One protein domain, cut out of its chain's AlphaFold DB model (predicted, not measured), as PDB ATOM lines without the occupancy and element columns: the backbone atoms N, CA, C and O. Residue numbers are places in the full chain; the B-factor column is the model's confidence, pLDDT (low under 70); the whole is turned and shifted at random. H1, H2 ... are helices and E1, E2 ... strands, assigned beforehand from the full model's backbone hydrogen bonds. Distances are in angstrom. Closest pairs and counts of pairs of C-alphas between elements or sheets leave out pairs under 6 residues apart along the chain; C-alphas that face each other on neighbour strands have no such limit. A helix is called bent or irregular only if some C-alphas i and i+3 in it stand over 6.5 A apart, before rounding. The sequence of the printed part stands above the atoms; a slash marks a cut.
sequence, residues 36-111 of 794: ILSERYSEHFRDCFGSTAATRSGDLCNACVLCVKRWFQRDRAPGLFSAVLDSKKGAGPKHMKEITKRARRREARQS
ATOM      1  N   ILE A  36      43.531   5.595 -16.528       93.50
ATOM      2  CA  ILE A  36      44.583   4.957 -15.722       93.50
ATOM      3  C   ILE A  36      43.934   3.801 -14.959       93.50
ATOM      4  O   ILE A  36      42.834   3.976 -14.439       93.50
ATOM      5  N   LEU A  37      44.594   2.646 -14.873       94.94
ATOM      6  CA  LEU A  37      44.092   1.497 -14.110       94.94
ATOM      7  C   LEU A  37      43.869   1.866 -12.632       94.94
ATOM      8  O   LEU A  37      44.678   2.575 -12.028       94.94
ATOM      9  N   SER A  38      42.771   1.377 -12.048       96.25
ATOM     10  CA  SER A  38      42.377   1.657 -10.660       96.25
ATOM     11  C   SER A  38      43.394   1.204  -9.623       96.25
ATOM     12  O   SER A  38      43.464   1.803  -8.560       96.25
ATOM     13  N   GLU A  39      44.150   0.153  -9.931       96.12
ATOM     14  CA  GLU A  39      45.077  -0.562  -9.048       96.12
ATOM     15  C   GLU A  39      46.022   0.366  -8.267       96.12
ATOM     16  O   GLU A  39      46.109   0.268  -7.052       96.12
ATOM     17  N   ARG A  40      46.618   1.371  -8.924       96.19
ATOM     18  CA  ARG A  40      47.501   2.371  -8.284       96.19
ATOM     19  C   ARG A  40      46.812   3.246  -7.213       96.19
ATOM     20  O   ARG A  40      47.486   3.996  -6.514       96.19
ATOM     21  N   TYR A  41      45.485   3.227  -7.126       97.25
ATOM     22  CA  TYR A  41      44.702   4.110  -6.257       97.25
ATOM     23  C   TYR A  41      43.580   3.387  -5.488       97.25
ATOM     24  O   TYR A  41      42.836   4.055  -4.768       97.25
ATOM     25  N   SER A  42      43.432   2.066  -5.647       96.25
ATOM     26  CA  SER A  42      42.286   1.284  -5.155       96.25
ATOM     27  C   SER A  42      42.156   1.326  -3.635       96.25
ATOM     28  O   SER A  42      41.064   1.571  -3.123       96.25
ATOM     29  N   GLU A  43      43.280   1.191  -2.927       97.31
ATOM     30  CA  GLU A  43      43.393   1.325  -1.467       97.31
ATOM     31  C   GLU A  43      42.717   2.604  -0.947       97.31
ATOM     32  O   GLU A  43      42.037   2.601   0.075       97.31
ATOM     33  N   HIS A  44      42.845   3.704  -1.692       97.50
ATOM     34  CA  HIS A  44      42.364   5.026  -1.292       97.50
ATOM     35  C   HIS A  44      40.927   5.314  -1.741       97.50
ATOM     36  O   HIS A  44      40.400   6.390  -1.449       97.50
ATOM     37  N   PHE A  45      40.262   4.402  -2.461       97.75
ATOM     38  CA  PHE A  45      38.882   4.623  -2.904       97.75
ATOM     39  C   PHE A  45      37.905   4.663  -1.732       97.75
ATOM     40  O   PHE A  45      37.036   5.538  -1.709       97.75
ATOM     41  N   ARG A  46      38.091   3.765  -0.754       97.38
ATOM     42  CA  ARG A  46      37.305   3.699   0.487       97.38
ATOM     43  C   ARG A  46      37.244   5.058   1.184       97.38
ATOM     44  O   ARG A  46      36.168   5.495   1.581       97.38
ATOM     45  N   ASP A  47      38.382   5.735   1.276       97.69
ATOM     46  CA  ASP A  47      38.498   6.953   2.072       97.69
ATOM     47  C   ASP A  47      38.233   8.208   1.229       97.69
ATOM     48  O   ASP A  47      37.517   9.103   1.667       97.69
ATOM     49  N   CYS A  48      38.704   8.269  -0.020       97.94
ATOM     50  CA  CYS A  48      38.461   9.412  -0.909       97.94
ATOM     51  C   CYS A  48      36.981   9.533  -1.333       97.94
ATOM     52  O   CYS A  48      36.423  10.637  -1.356       97.94
ATOM     53  N   PHE A  49      36.336   8.407  -1.663       97.50
ATOM     54  CA  PHE A  49      34.991   8.360  -2.259       97.50
ATOM     55  C   PHE A  49      33.932   7.663  -1.380       97.50
ATOM     56  O   PHE A  49      32.752   7.702  -1.727       97.50
ATOM     57  N   GLY A  50      34.313   7.074  -0.244       96.62
ATOM     58  CA  GLY A  50      33.412   6.366   0.672       96.62
ATOM     59  C   GLY A  50      33.433   4.840   0.502       96.62
ATOM     60  O   GLY A  50      33.913   4.300  -0.494       96.62
ATOM     61  N   SER A  51      32.878   4.123   1.485       95.88
ATOM     62  CA  SER A  51      32.907   2.651   1.568       95.88
ATOM     63  C   SER A  51      32.372   1.940   0.317       95.88
ATOM     64  O   SER A  51      32.934   0.936  -0.113       95.88
ATOM     65  N   THR A  52      31.348   2.497  -0.329       95.75
ATOM     66  CA  THR A  52      30.740   1.994  -1.575       95.75
ATOM     67  C   THR A  52      31.644   2.086  -2.811       95.75
ATOM     68  O   THR A  52      31.300   1.536  -3.862       95.75
ATOM     69  N   ALA A  53      32.800   2.747  -2.706       96.62
ATOM     70  CA  ALA A  53      33.839   2.774  -3.731       96.62
ATOM     71  C   ALA A  53      34.938   1.714  -3.524       96.62
ATOM     72  O   ALA A  53      35.656   1.414  -4.473       96.62
ATOM     73  N   ALA A  54      35.064   1.129  -2.326       96.50
ATOM     74  CA  ALA A  54      36.159   0.215  -1.976       96.50
ATOM     75  C   ALA A  54      36.205  -1.054  -2.852       96.50
ATOM     76  O   ALA A  54      37.275  -1.589  -3.117       96.50
ATOM     77  N   THR A  55      35.051  -1.514  -3.342       96.44
ATOM     78  CA  THR A  55      34.918  -2.691  -4.220       96.44
ATOM     79  C   THR A  55      34.956  -2.356  -5.717       96.44
ATOM     80  O   THR A  55      34.727  -3.231  -6.553       96.44
ATOM     81  N   ARG A  56      35.209  -1.095  -6.102       96.38
ATOM     82  CA  ARG A  56      35.231  -0.668  -7.512       96.38
ATOM     83  C   ARG A  56      36.629  -0.828  -8.107       96.38
ATOM     84  O   ARG A  56      37.552  -0.133  -7.707       96.38
ATOM     85  N   SER A  57      36.758  -1.658  -9.136       96.81
ATOM     86  CA  SER A  57      37.967  -1.786  -9.961       96.81
ATOM     87  C   SER A  57      37.695  -1.416 -11.427       96.81
ATOM     88  O   SER A  57      36.543  -1.252 -11.841       96.81
ATOM     89  N   GLY A  58      38.758  -1.223 -12.213       95.69
ATOM     90  CA  GLY A  58      38.703  -0.902 -13.643       95.69
ATOM     91  C   GLY A  58      39.363   0.435 -13.982       95.69
ATOM     92  O   GLY A  58      40.286   0.881 -13.309       95.69
ATOM     93  N   ASP A  59      38.903   1.094 -15.041       95.88
ATOM     94  CA  ASP A  59      39.517   2.332 -15.524       95.88
ATOM     95  C   ASP A  59      39.114   3.572 -14.706       95.88
ATOM     96  O   ASP A  59      37.929   3.832 -14.486       95.88
ATOM     97  N   LEU A  60      40.079   4.421 -14.349       95.94
ATOM     98  CA  LEU A  60      39.859   5.769 -13.818       95.94
ATOM     99  C   LEU A  60      40.008   6.823 -14.912       95.94
ATOM    100  O   LEU A  60      41.012   6.865 -15.620       95.94
ATOM    101  N   CYS A  61      39.057   7.754 -15.007       95.50
ATOM    102  CA  CYS A  61      39.259   8.966 -15.799       95.50
ATOM    103  C   CYS A  61      40.122   9.988 -15.037       95.50
ATOM    104  O   CYS A  61      40.094  10.057 -13.805       95.50
ATOM    105  N   ASN A  62      40.828  10.852 -15.774       94.81
ATOM    106  CA  ASN A  62      41.709  11.883 -15.209       94.81
ATOM    107  C   ASN A  62      41.042  12.769 -14.129       94.81
ATOM    108  O   ASN A  62      41.706  13.199 -13.192       94.81
ATOM    109  N   ALA A  63      39.727  13.013 -14.207       95.06
ATOM    110  CA  ALA A  63      39.004  13.773 -13.184       95.06
ATOM    111  C   ALA A  63      38.962  13.053 -11.819       95.06
ATOM    112  O   ALA A  63      39.197  13.687 -10.795       95.06
ATOM    113  N   CYS A  64      38.738  11.735 -11.796       96.06
ATOM    114  CA  CYS A  64      38.757  10.950 -10.556       96.06
ATOM    115  C   CYS A  64      40.182  10.807  -9.998       96.06
ATOM    116  O   CYS A  64      40.371  10.901  -8.789       96.06
ATOM    117  N   VAL A  65      41.195  10.691 -10.866       96.62
ATOM    118  CA  VAL A  65      42.614  10.734 -10.457       96.62
ATOM    119  C   VAL A  65      42.954  12.074  -9.785       96.62
ATOM    120  O   VAL A  65      43.644  12.102  -8.767       96.62
ATOM    121  N   LEU A  66      42.433  13.193 -10.303       96.38
ATOM    122  CA  LEU A  66      42.594  14.514  -9.683       96.38
ATOM    123  C   LEU A  66      41.839  14.655  -8.348       96.38
ATOM    124  O   LEU A  66      42.316  15.388  -7.482       96.38
ATOM    125  N   CYS A  67      40.722  13.949  -8.140       97.00
ATOM    126  CA  CYS A  67      40.072  13.868  -6.826       97.00
ATOM    127  C   CYS A  67      40.977  13.174  -5.799       97.00
ATOM    128  O   CYS A  67      41.248  13.769  -4.762       97.00
ATOM    129  N   VAL A  68      41.530  11.993  -6.113       97.56
ATOM    130  CA  VAL A  68      42.459  11.280  -5.208       97.56
ATOM    131  C   VAL A  68      43.714  12.119  -4.925       97.56
ATOM    132  O   VAL A  68      44.106  12.276  -3.772       97.56
ATOM    133  N   LYS A  69      44.295  12.768  -5.947       97.19
ATOM    134  CA  LYS A  69      45.429  13.693  -5.747       97.19
ATOM    135  C   LYS A  69      45.085  14.894  -4.858       97.19
ATOM    136  O   LYS A  69      45.907  15.283  -4.038       97.19
ATOM    137  N   ARG A  70      43.882  15.467  -4.981       97.56
ATOM    138  CA  ARG A  70      43.426  16.576  -4.123       97.56
ATOM    139  C   ARG A  70      43.049  16.119  -2.709       97.56
ATOM    140  O   ARG A  70      43.151  16.913  -1.784       97.56
ATOM    141  N   TRP A  71      42.622  14.871  -2.541       97.94
ATOM    142  CA  TRP A  71      42.346  14.258  -1.240       97.94
ATOM    143  C   TRP A  71      43.635  14.060  -0.428       97.94
ATOM    144  O   TRP A  71      43.691  14.462   0.731       97.94
ATOM    145  N   PHE A  72      44.718  13.592  -1.063       96.88
ATOM    146  CA  PHE A  72      46.052  13.584  -0.444       96.88
ATOM    147  C   PHE A  72      46.542  14.982  -0.022       96.88
ATOM    148  O   PHE A  72      47.276  15.095   0.950       96.88
ATOM    149  N   GLN A  73      46.133  16.038  -0.735       96.75
ATOM    150  CA  GLN A  73      46.451  17.446  -0.436       96.75
ATOM    151  C   GLN A  73      45.499  18.099   0.589       96.75
ATOM    152  O   GLN A  73      45.551  19.314   0.775       96.75
ATOM    153  N   ARG A  74      44.572  17.337   1.182       92.00
ATOM    154  CA  ARG A  74      43.553  17.816   2.134       92.00
ATOM    155  C   ARG A  74      43.383  16.829   3.283       92.00
ATOM    156  O   ARG A  74      42.294  16.297   3.504       92.00
ATOM    157  N   ASP A  75      44.508  16.536   3.927       94.62
ATOM    158  CA  ASP A  75      44.597  15.827   5.211       94.62
ATOM    159  C   ASP A  75      43.903  14.454   5.229       94.62
ATOM    160  O   ASP A  75      43.557  13.921   6.278       94.62
ATOM    161  N   ARG A  76      43.703  13.870   4.036       95.88
ATOM    162  CA  ARG A  76      43.047  12.576   3.802       95.88
ATOM    163  C   ARG A  76      41.638  12.462   4.409       95.88
ATOM    164  O   ARG A  76      41.163  11.355   4.653       95.88
ATOM    165  N   ALA A  77      40.934  13.585   4.587       94.69
ATOM    166  CA  ALA A  77      39.599  13.618   5.189       94.69
ATOM    167  C   ALA A  77      38.621  12.640   4.485       94.69
ATOM    168  O   ALA A  77      38.438  12.739   3.262       94.69
ATOM    169  N   PRO A  78      38.001  11.685   5.205       95.06
ATOM    170  CA  PRO A  78      37.220  10.619   4.584       95.06
ATOM    171  C   PRO A  78      35.904  11.129   3.979       95.06
ATOM    172  O   PRO A  78      35.276  12.060   4.478       95.06
ATOM    173  N   GLY A  79      35.476  10.516   2.876       93.12
ATOM    174  CA  GLY A  79      34.232  10.834   2.170       93.12
ATOM    175  C   GLY A  79      34.224  12.169   1.412       93.12
ATOM    176  O   GLY A  79      33.201  12.500   0.808       93.12
ATOM    177  N   LEU A  80      35.337  12.918   1.387       95.25
ATOM    178  CA  LEU A  80      35.433  14.275   0.823       95.25
ATOM    179  C   LEU A  80      34.978  14.385  -0.647       95.25
ATOM    180  O   LEU A  80      34.482  15.435  -1.061       95.25
ATOM    181  N   PHE A  81      35.118  13.314  -1.436       96.69
ATOM    182  CA  PHE A  81      34.661  13.248  -2.828       96.69
ATOM    183  C   PHE A  81      33.532  12.231  -3.056       96.69
ATOM    184  O   PHE A  81      33.266  11.868  -4.199       96.69
ATOM    185  N   SER A  82      32.813  11.812  -2.012       95.69
ATOM    186  CA  SER A  82      31.676  10.874  -2.101       95.69
ATOM    187  C   SER A  82      30.633  11.248  -3.165       95.69
ATOM    188  O   SER A  82      30.203  10.394  -3.933       95.69
ATOM    189  N   ALA A  83      30.310  12.536  -3.323       94.50
ATOM    190  CA  ALA A  83      29.403  13.027  -4.370       94.50
ATOM    191  C   ALA A  83      29.903  12.815  -5.826       94.50
ATOM    192  O   ALA A  83      29.134  12.990  -6.775       94.50
ATOM    193  N   VAL A  84      31.179  12.451  -6.024       95.06
ATOM    194  CA  VAL A  84      31.792  12.095  -7.324       95.06
ATOM    195  C   VAL A  84      31.561  10.614  -7.677       95.06
ATOM    196  O   VAL A  84      31.654  10.232  -8.850       95.06
ATOM    197  N   LEU A  85      31.237   9.774  -6.691       95.44
ATOM    198  CA  LEU A  85      30.884   8.374  -6.908       95.44
ATOM    199  C   LEU A  85      29.520   8.287  -7.603       95.44
ATOM    200  O   LEU A  85      28.549   8.908  -7.177       95.44
ATOM    201  N   ASP A  86      29.450   7.531  -8.698       90.62
ATOM    202  CA  ASP A  86      28.237   7.295  -9.485       90.62
ATOM    203  C   ASP A  86      27.433   8.569  -9.876       90.62
ATOM    204  O   ASP A  86      26.267   8.450 -10.245       90.62
ATOM    205  N   SER A  87      28.016   9.783  -9.905       86.38
ATOM    206  CA  SER A  87      27.270  11.048 -10.141       86.38
ATOM    207  C   SER A  87      26.453  11.072 -11.443       86.38
ATOM    208  O   SER A  87      25.501  11.835 -11.584       86.38
ATOM    209  N   LYS A  88      26.818  10.220 -12.406       75.62
ATOM    210  CA  LYS A  88      26.130  10.007 -13.687       75.62
ATOM    211  C   LYS A  88      24.817   9.203 -13.568       75.62
ATOM    212  O   LYS A  88      24.043   9.196 -14.524       75.62
ATOM    213  N   LYS A  89      24.568   8.536 -12.430       61.09
ATOM    214  CA  LYS A  89      23.258   7.985 -12.024       61.09
ATOM    215  C   LYS A  89      22.326   9.079 -11.487       61.09
ATOM    216  O   LYS A  89      21.113   8.950 -11.620       61.09
ATOM    217  N   GLY A  90      22.877  10.169 -10.942       53.91
ATOM    218  CA  GLY A  90      22.125  11.401 -10.687       53.91
ATOM    219  C   GLY A  90      21.528  11.963 -11.983       53.91
ATOM    220  O   GLY A  90      22.027  11.661 -13.068       53.91
ATOM    221  N   ALA A  91      20.453  12.756 -11.876       49.31
ATOM    222  CA  ALA A  91      19.598  13.200 -12.990       49.31
ATOM    223  C   ALA A  91      20.395  13.706 -14.214       49.31
ATOM    224  O   ALA A  91      20.805  14.866 -14.289       49.31
ATOM    225  N   GLY A  92      20.640  12.795 -15.163       46.62
ATOM    226  CA  GLY A  92      21.803  12.888 -16.044       46.62
ATOM    227  C   GLY A  92      21.730  13.977 -17.121       46.62
ATOM    228  O   GLY A  92      20.729  14.683 -17.245       46.62
ATOM    229  N   PRO A  93      22.747  14.086 -18.001       56.56
ATOM    230  CA  PRO A  93      22.851  15.163 -18.993       56.56
ATOM    231  C   PRO A  93      21.658  15.338 -19.956       56.56
ATOM    232  O   PRO A  93      21.549  16.385 -20.595       56.56
ATOM    233  N   LYS A  94      20.739  14.362 -20.048       56.44
ATOM    234  CA  LYS A  94      19.417  14.540 -20.678       56.44
ATOM    235  C   LYS A  94      18.618  15.658 -19.987       56.44
ATOM    236  O   LYS A  94      18.164  16.574 -20.665       56.44
ATOM    237  N   HIS A  95      18.542  15.643 -18.655       54.50
ATOM    238  CA  HIS A  95      17.870  16.667 -17.856       54.50
ATOM    239  C   HIS A  95      18.576  18.030 -17.963       54.50
ATOM    240  O   HIS A  95      17.906  19.039 -18.130       54.50
ATOM    241  N   MET A  96      19.915  18.095 -18.014       58.03
ATOM    242  CA  MET A  96      20.621  19.361 -18.309       58.03
ATOM    243  C   MET A  96      20.328  19.915 -19.714       58.03
ATOM    244  O   MET A  96      20.180  21.132 -19.877       58.03
ATOM    245  N   LYS A  97      20.222  19.053 -20.737       71.50
ATOM    246  CA  LYS A  97      19.776  19.473 -22.077       71.50
ATOM    247  C   LYS A  97      18.335  19.981 -22.041       71.50
ATOM    248  O   LYS A  97      18.029  20.963 -22.714       71.50
ATOM    249  N   GLU A  98      17.472  19.373 -21.235       74.50
ATOM    250  CA  GLU A  98      16.097  19.827 -21.045       74.50
ATOM    251  C   GLU A  98      16.002  21.149 -20.269       74.50
ATOM    252  O   GLU A  98      15.311  22.051 -20.731       74.50
ATOM    253  N   ILE A  99      16.759  21.332 -19.183       78.31
ATOM    254  CA  ILE A  99      16.893  22.612 -18.466       78.31
ATOM    255  C   ILE A  99      17.352  23.710 -19.433       78.31
ATOM    256  O   ILE A  99      16.728  24.765 -19.500       78.31
ATOM    257  N   THR A 100      18.377  23.446 -20.251       85.38
ATOM    258  CA  THR A 100      18.868  24.394 -21.270       85.38
ATOM    259  C   THR A 100      17.798  24.696 -22.334       85.38
ATOM    260  O   THR A 100      17.581  25.855 -22.691       85.38
ATOM    261  N   LYS A 101      17.058  23.680 -22.802       91.81
ATOM    262  CA  LYS A 101      15.920  23.829 -23.732       91.81
ATOM    263  C   LYS A 101      14.762  24.621 -23.102       91.81
ATOM    264  O   LYS A 101      14.094  25.380 -23.801       91.81
ATOM    265  N   ARG A 102      14.531  24.473 -21.794       88.81
ATOM    266  CA  ARG A 102      13.485  25.155 -21.012       88.81
ATOM    267  C   ARG A 102      13.874  26.599 -20.673       88.81
ATOM    268  O   ARG A 102      12.999  27.457 -20.687       88.81
ATOM    269  N   ALA A 103      15.163  26.879 -20.468       90.62
ATOM    270  CA  ALA A 103      15.721  28.228 -20.348       90.62
ATOM    271  C   ALA A 103      15.583  29.007 -21.667       90.62
ATOM    272  O   ALA A 103      14.905  30.031 -21.689       90.62
ATOM    273  N   ARG A 104      16.058  28.448 -22.792       92.19
ATOM    274  CA  ARG A 104      15.902  29.068 -24.123       92.19
ATOM    275  C   ARG A 104      14.430  29.302 -24.506       92.19
ATOM    276  O   ARG A 104      14.099  30.294 -25.146       92.19
ATOM    277  N   ARG A 105      13.518  28.423 -24.068       93.00
ATOM    278  CA  ARG A 105      12.056  28.604 -24.208       93.00
ATOM    279  C   ARG A 105      11.457  29.700 -23.310       93.00
ATOM    280  O   ARG A 105      10.356  30.153 -23.609       93.00
ATOM    281  N   ARG A 106      12.120  30.106 -22.220       92.06
ATOM    282  CA  ARG A 106      11.721  31.264 -21.394       92.06
ATOM    283  C   ARG A 106      12.225  32.567 -22.013       92.06
ATOM    284  O   ARG A 106      11.425  33.479 -22.188       92.06
ATOM    285  N   GLU A 107      13.487  32.599 -22.439       90.75
ATOM    286  CA  GLU A 107      14.105  33.729 -23.153       90.75
ATOM    287  C   GLU A 107      13.272  34.125 -24.391       90.75
ATOM    288  O   GLU A 107      12.815  35.260 -24.498       90.75
ATOM    289  N   ALA A 108      12.943  33.154 -25.253       90.00
ATOM    290  CA  ALA A 108      12.113  33.367 -26.449       90.00
ATOM    291  C   ALA A 108      10.638  33.733 -26.164       90.00
ATOM    292  O   ALA A 108       9.914  34.146 -27.069       90.00
ATOM    293  N   ARG A 109      10.155  33.567 -24.924       89.00
ATOM    294  CA  ARG A 109       8.836  34.076 -24.504       89.00
ATOM    295  C   ARG A 109       8.923  35.516 -24.003       89.00
ATOM    296  O   ARG A 109       8.006  36.284 -24.258       89.00
ATOM    297  N   GLN A 110      10.017  35.889 -23.339       85.94
ATOM    298  CA  GLN A 110      10.241  37.256 -22.860       85.94
ATOM    299  C   GLN A 110      10.459  38.239 -24.022       85.94
ATOM    300  O   GLN A 110       9.880  39.325 -24.007       85.94
ATOM    301  N   SER A 111      11.183  37.840 -25.077       81.38
ATOM    302  CA  SER A 111      11.340  38.658 -26.293       81.38
ATOM    303  C   SER A 111       9.998  39.018 -26.947       81.38
ATOM    304  O   SER A 111       9.785  40.170 -27.317       81.38
TER     305      SER A 111
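This is residues 36 to 111 of the 794 residues of the protein "Protein FAM60A" of Fasciola hepatica (UniProt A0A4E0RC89). A long helix, H3, sticks out as an arm from a small compact head, in which H1 and H2 pack together and the short strand E1 runs into H2. The 76 printed residues, mostly helix in class, run H1, E1, H2, H3. The whole is only just extended, close to loose, with a radius of gyration of the C-alphas of 17.4 A and spans of 54 by 25 by 20 A.

H3, residues 93 to 111, is apart from H1, residues 38 to 49, and from H2, residues 62 to 72. H1 and H2 touch, closest at the C-alphas of Cys 48 and Val 68, 6.2 A, at a steep tilt of 60 degrees, the same way. E1, residues 59 to 61, pairs with no named strand; residues 36 to 37 pair antiparallel with 59 to 60. Every O i to N i+4 pair is within hydrogen-bond range in H2, 14 of 15 in H3, 4 of 8 in H1.

H3 measures 27.2 A, ending at C-alpha 111 (11.340, 38.658, -26.293). H2 measures 15.5 A, and E1 6.6 A. H1, 13.0 A, begins at C-alpha 38 (42.377, 1.657, -10.660) and is irregular: C-alphas 40 and 43 are 8.0 A apart.

Residues 87 to 111 stand free. The link H2 to H3, 20 residues, is long. The printed part has no cut. Residues 89 to 96 have pLDDT under 70.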